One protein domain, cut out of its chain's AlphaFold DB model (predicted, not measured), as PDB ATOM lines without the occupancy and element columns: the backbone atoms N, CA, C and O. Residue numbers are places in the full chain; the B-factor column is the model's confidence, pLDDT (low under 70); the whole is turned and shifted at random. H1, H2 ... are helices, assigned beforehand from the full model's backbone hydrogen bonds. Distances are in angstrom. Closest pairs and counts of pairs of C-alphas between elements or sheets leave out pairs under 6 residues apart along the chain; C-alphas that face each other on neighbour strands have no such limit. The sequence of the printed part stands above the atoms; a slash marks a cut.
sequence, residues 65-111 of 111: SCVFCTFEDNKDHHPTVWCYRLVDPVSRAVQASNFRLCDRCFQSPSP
ATOM      1  N   SER A  65       2.264  52.081  98.109       72.38
ATOM      2  CA  SER A  65       3.517  51.347  98.038       72.38
ATOM      3  C   SER A  65       4.265  51.772  96.780       72.38
ATOM      4  O   SER A  65       3.659  52.158  95.777       72.38
ATOM      5  N   CYS A  66       5.594  51.731  96.835       82.06
ATOM      6  CA  CYS A  66       6.408  51.992  95.665       82.06
ATOM      7  C   CYS A  66       5.984  51.056  94.525       82.06
ATOM      8  O   CYS A  66       6.129  49.841  94.633       82.06
ATOM      9  N   VAL A  67       5.495  51.626  93.422       81.38
ATOM     10  CA  VAL A  67       5.006  50.860  92.259       81.38
ATOM     11  C   VAL A  67       6.145  50.110  91.553       81.38
ATOM     12  O   VAL A  67       5.915  49.165  90.805       81.38
ATOM     13  N   PHE A  68       7.392  50.509  91.809       83.81
ATOM     14  CA  PHE A  68       8.585  49.884  91.243       83.81
ATOM     15  C   PHE A  68       9.143  48.728  92.074       83.81
ATOM     16  O   PHE A  68       9.982  47.975  91.577       83.81
ATOM     17  N   CYS A  69       8.707  48.586  93.325       83.50
ATOM     18  CA  CYS A  69       9.178  47.549  94.233       83.50
ATOM     19  C   CYS A  69       8.102  46.479  94.413       83.50
ATOM     20  O   CYS A  69       6.907  46.766  94.452       83.50
ATOM     21  N   THR A  70       8.530  45.227  94.557       81.69
ATOM     22  CA  THR A  70       7.627  44.164  95.009       81.69
ATOM     23  C   THR A  70       7.271  44.372  96.485       81.69
ATOM     24  O   THR A  70       7.934  45.134  97.191       81.69
ATOM     25  N   PHE A  71       6.240  43.678  96.972       72.62
ATOM     26  CA  PHE A  71       5.859  43.731  98.388       72.62
ATOM     27  C   PHE A  71       7.030  43.366  99.321       72.62
ATOM     28  O   PHE A  71       7.266  44.056 100.308       72.62
ATOM     29  N   GLU A  72       7.816  42.349  98.956       79.00
ATOM     30  CA  GLU A  72       8.998  41.911  99.713       79.00
ATOM     31  C   GLU A  72      10.148  42.930  99.702       79.00
ATOM     32  O   GLU A  72      10.924  42.998 100.654       79.00
ATOM     33  N   ASP A  73      10.264  43.737  98.643       81.75
ATOM     34  CA  ASP A  73      11.318  44.746  98.504       81.75
ATOM     35  C   ASP A  73      10.970  46.075  99.196       81.75
ATOM     36  O   ASP A  73      11.866  46.840  99.547       81.75
ATOM     37  N   ASN A  74       9.681  46.372  99.398       81.81
ATOM     38  CA  ASN A  74       9.199  47.629  99.980       81.81
ATOM     39  C   ASN A  74       8.947  47.527 101.499       81.81
ATOM     40  O   ASN A  74       7.899  47.936 102.000       81.81
ATOM     41  N   LYS A  75       9.896  46.954 102.252       78.00
ATOM     42  CA  LYS A  75       9.754  46.743 103.712       78.00
ATOM     43  C   LYS A  75       9.652  48.051 104.498       78.00
ATOM     44  O   LYS A  75       8.972  48.126 105.518       78.00
ATOM     45  N   ASP A  76      10.315  49.088 104.012       78.50
ATOM     46  CA  ASP A  76      10.337  50.443 104.558       78.50
ATOM     47  C   ASP A  76       9.134  51.298 104.124       78.50
ATOM     48  O   ASP A  76       8.996  52.430 104.584       78.50
ATOM     49  N   HIS A  77       8.238  50.757 103.286       75.62
ATOM     50  CA  HIS A  77       7.034  51.438 102.803       75.62
ATOM     51  C   HIS A  77       7.339  52.801 102.155       75.62
ATOM     52  O   HIS A  77       6.576  53.762 102.310       75.62
ATOM     53  N   HIS A  78       8.456  52.899 101.430       80.19
ATOM     54  CA  HIS A  78       8.830  54.129 100.749       80.19
ATOM     55  C   HIS A  78       7.857  54.439  99.598       80.19
ATOM     56  O   HIS A  78       7.376  53.531  98.909       80.19
ATOM     57  N   PRO A  79       7.561  55.726  99.346       78.12
ATOM     58  CA  PRO A  79       6.803  56.132  98.171       78.12
ATOM     59  C   PRO A  79       7.639  55.949  96.898       78.12
ATOM     60  O   PRO A  79       8.867  56.029  96.929       78.12
ATOM     61  N   THR A  80       6.976  55.802  95.747       79.12
ATOM     62  CA  THR A  80       7.614  55.631  94.423       79.12
ATOM     63  C   THR A  80       8.682  56.693  94.117       79.12
ATOM     64  O   THR A  80       9.704  56.394  93.500       79.12
ATOM     65  N   VAL A  81       8.487  57.929  94.591       76.38
ATOM     66  CA  VAL A  81       9.427  59.051  94.406       76.38
ATOM     67  C   VAL A  81      10.747  58.850  95.162       76.38
ATOM     68  O   VAL A  81      11.780  59.350  94.725       76.38
ATOM     69  N   TRP A  82      10.737  58.100  96.266       77.88
ATOM     70  CA  TRP A  82      11.911  57.818  97.103       77.88
ATOM     71  C   TRP A  82      12.471  56.409  96.894       77.88
ATOM     72  O   TRP A  82      13.233  55.912  97.718       77.88
ATOM     73  N   CYS A  83      12.122  55.757  95.783       84.62
ATOM     74  CA  CYS A  83      12.668  54.448  95.463       84.62
ATOM     75  C   CYS A  83      14.185  54.515  95.251       84.62
ATOM     76  O   CYS A  83      14.666  55.092  94.276       84.62
ATOM     77  N   TYR A  84      14.940  53.856  96.131       83.88
ATOM     78  CA  TYR A  84      16.403  53.815  96.067       83.88
ATOM     79  C   TYR A  84      16.937  53.120  94.802       83.88
ATOM     80  O   TYR A  84      18.064  53.380  94.387       83.88
ATOM     81  N   ARG A  85      16.137  52.248  94.166       84.12
ATOM     82  CA  ARG A  85      16.501  51.584  92.900       84.12
ATOM     83  C   ARG A  85      16.502  52.548  91.714       84.12
ATOM     84  O   ARG A  85      17.180  52.292  90.727       84.12
ATOM     85  N   LEU A  86      15.742  53.641  91.808       84.56
ATOM     86  CA  LEU A  86      15.540  54.619  90.739       84.56
ATOM     87  C   LEU A  86      15.685  56.032  91.306       84.56
ATOM     88  O   LEU A  86      14.732  56.812  91.390       84.56
ATOM     89  N   VAL A  87      16.914  56.348  91.716       81.88
ATOM     90  CA  VAL A  87      17.276  57.667  92.257       81.88
ATOM     91  C   VAL A  87      17.089  58.756  91.197       81.88
ATOM     92  O   VAL A  87      16.575  59.839  91.492       81.88
ATOM     93  N   ASP A  88      17.459  58.441  89.956       87.31
ATOM     94  CA  ASP A  88      17.427  59.359  88.827       87.31
ATOM     95  C   ASP A  88      15.989  59.596  88.299       87.31
ATOM     96  O   ASP A  88      15.269  58.635  87.997       87.31
ATOM     97  N   PRO A  89      15.550  60.865  88.156       83.19
ATOM     98  CA  PRO A  89      14.224  61.202  87.643       83.19
ATOM     99  C   PRO A  89      13.935  60.656  86.242       83.19
ATOM    100  O   PRO A  89      12.804  60.245  85.980       83.19
ATOM    101  N   VAL A  90      14.935  60.628  85.353       86.38
ATOM    102  CA  VAL A  90      14.761  60.132  83.978       86.38
ATOM    103  C   VAL A  90      14.513  58.627  83.995       86.38
ATOM    104  O   VAL A  90      13.563  58.147  83.382       86.38
ATOM    105  N   SER A  91      15.292  57.888  84.779       86.94
ATOM    106  CA  SER A  91      15.123  56.449  84.986       86.94
ATOM    107  C   SER A  91      13.742  56.117  85.563       86.94
ATOM    108  O   SER A  91      13.089  55.187  85.088       86.94
ATOM    109  N   ARG A  92      13.232  56.920  86.513       86.69
ATOM    110  CA  ARG A  92      11.848  56.771  87.002       86.69
ATOM    111  C   ARG A  92      10.817  56.993  85.903       86.69
ATOM    112  O   ARG A  92       9.881  56.209  85.813       86.69
ATOM    113  N   ALA A  93      10.972  58.024  85.075       83.75
ATOM    114  CA  ALA A  93      10.032  58.319  83.992       83.75
ATOM    115  C   ALA A  93      10.024  57.218  82.915       83.75
ATOM    116  O   ALA A  93       8.961  56.807  82.443       83.75
ATOM    117  N   VAL A  94      11.198  56.682  82.568       86.88
ATOM    118  CA  VAL A  94      11.331  55.540  81.649       86.88
ATOM    119  C   VAL A  94      10.648  54.306  82.231       86.88
ATOM    120  O   VAL A  94       9.862  53.647  81.552       86.88
ATOM    121  N   GLN A  95      10.882  54.011  83.510       86.81
ATOM    122  CA  GLN A  95      10.262  52.863  84.157       86.81
ATOM    123  C   GLN A  95       8.744  53.037  84.297       86.81
ATOM    124  O   GLN A  95       7.996  52.101  84.026       86.81
ATOM    125  N   ALA A  96       8.270  54.241  84.620       84.81
ATOM    126  CA  ALA A  96       6.849  54.580  84.627       84.81
ATOM    127  C   ALA A  96       6.196  54.334  83.261       84.81
ATOM    128  O   ALA A  96       5.120  53.739  83.184       84.81
ATOM    129  N   SER A  97       6.889  54.724  82.188       83.25
ATOM    130  CA  SER A  97       6.458  54.505  80.806       83.25
ATOM    131  C   SER A  97       6.384  53.013  80.467       83.25
ATOM    132  O   SER A  97       5.402  52.566  79.877       83.25
ATOM    133  N   ASN A  98       7.365  52.218  80.911       86.31
ATOM    134  CA  ASN A  98       7.355  50.759  80.750       86.31
ATOM    135  C   ASN A  98       6.166  50.107  81.473       86.31
ATOM    136  O   ASN A  98       5.548  49.186  80.941       86.31
ATOM    137  N   PHE A  99       5.804  50.623  82.651       80.81
ATOM    138  CA  PHE A  99       4.620  50.201  83.405       80.81
ATOM    139  C   PHE A  99       3.309  50.843  82.917       80.81
ATOM    140  O   PHE A  99       2.252  50.569  83.483       80.81
ATOM    141  N   ARG A 100       3.353  51.670  81.861       82.19
ATOM    142  CA  ARG A 100       2.206  52.409  81.301       82.19
ATOM    143  C   ARG A 100       1.455  53.240  82.347       82.19
ATOM    144  O   ARG A 100       0.235  53.388  82.278       82.19
ATOM    145  N   LEU A 101       2.184  53.772  83.323       80.12
ATOM    146  CA  LEU A 101       1.621  54.620  84.363       80.12
ATOM    147  C   LEU A 101       1.385  56.023  83.808       80.12
ATOM    148  O   LEU A 101       2.226  56.589  83.115       80.12
ATOM    149  N   CYS A 102       0.227  56.581  84.129       79.38
ATOM    150  CA  CYS A 102      -0.113  57.957  83.814       79.38
ATOM    151  C   CYS A 102       0.472  58.922  84.859       79.38
ATOM    152  O   CYS A 102       0.673  58.524  86.005       79.38
ATOM    153  N   ASP A 103       0.640  60.207  84.536       68.00
ATOM    154  CA  ASP A 103       1.139  61.191  85.515       68.00
ATOM    155  C   ASP A 103       0.262  61.271  86.776       68.00
ATOM    156  O   ASP A 103       0.776  61.430  87.878       68.00
ATOM    157  N   ARG A 104      -1.061  61.072  86.657       65.44
ATOM    158  CA  ARG A 104      -1.969  60.987  87.824       65.44
ATOM    159  C   ARG A 104      -1.723  59.743  88.672       65.44
ATOM    160  O   ARG A 104      -1.860  59.786  89.884       65.44
ATOM    161  N   CYS A 105      -1.362  58.645  88.021       67.06
ATOM    162  CA  CYS A 105      -1.040  57.362  88.630       67.06
ATOM    163  C   CYS A 105       0.320  57.420  89.354       67.06
ATOM    164  O   CYS A 105       0.632  56.558  90.169       67.06
ATOM    165  N   PHE A 106       1.129  58.429  89.023       63.44
ATOM    166  CA  PHE A 106       2.462  58.675  89.555       63.44
ATOM    167  C   PHE A 106       2.492  59.737  90.667       63.44
ATOM    168  O   PHE A 106       3.507  59.899  91.346       63.44
ATOM    169  N   GLN A 107       1.388  60.464  90.866       58.00
ATOM    170  CA  GLN A 107       1.245  61.437  91.945       58.00
ATOM    171  C   GLN A 107       1.094  60.717  93.287       58.00
ATOM    172  O   GLN A 107       0.349  59.746  93.412       58.00
ATOM    173  N   SER A 108       1.795  61.208  94.311       54.00
ATOM    174  CA  SER A 108       1.507  60.817  95.691       54.00
ATOM    175  C   SER A 108       0.055  61.179  96.019       54.00
ATOM    176  O   SER A 108      -0.366  62.272  95.626       54.00
ATOM    177  N   PRO A 109      -0.699  60.331  96.748       48.44
ATOM    178  CA  PRO A 109      -2.022  60.714  97.223       48.44
ATOM    179  C   PRO A 109      -1.889  62.035  97.984       48.44
ATOM    180  O   PRO A 109      -1.051  62.153  98.880       48.44
ATOM    181  N   SER A 110      -2.647  63.047  97.555       42.69
ATOM    182  CA  SER A 110      -2.682  64.340  98.231       42.69
ATOM    183  C   SER A 110      -3.060  64.136  99.705       42.69
ATOM    184  O   SER A 110      -3.844  63.214  99.980       42.69
ATOM    185  N   PRO A 111      -2.499  64.947 100.625       48.91
ATOM    186  CA  PRO A 111      -2.841  64.889 102.043       48.91
ATOM    187  C   PRO A 111      -4.359  64.884 102.241       48.91
ATOM    188  O   PRO A 111      -5.033  65.724 101.602       48.91
TER     189      PRO A 111
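Overview. This is residues 65 to 111 of the 111 residues of an uncharacterized protein of Haemonchus contortus (UniProt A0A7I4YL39). This domain has little regular structure: a long looped stretch, residues 65 to 88, folds back on itself, and the chain then makes the helix H1, a tight turn and the very short helix H2. Residues 107 to 111 follow H2 as an end tail. The printed part has 47 residues with two named helices, H1 then H2, and no named strand; the class is all helix, though the named elements hold only 14 residues. It is compact and rounded, with a radius of gyration of the C-alphas of 10.3 A and spans of 25 by 24 by 16 A.

Arrangement. H1, residues 89 to 98, and H2, residues 103 to 106, are close but not clearly touching; their closest C-alphas, those of Ala 96 and Phe 106, are 7.8 A apart. Every O i to N i+4 pair in H1 is within hydrogen-bond range; H2 is too short for such a pair, and its one O i to N i+3 pair is within range.

Along the chain. H1 is 14.3 A long, from C-alpha 89 at (14.224, 61.202, 87.643) to C-alpha 98. H2 ends at C-alpha 106, (2.462, 58.675, 89.555).

Size, cuts and confidence. The C-alphas of Asn 98 and Pro 111 are the two farthest apart, 27.5 A. The printed part has no cut. Residues 103 to 111 are under 70 in pLDDT.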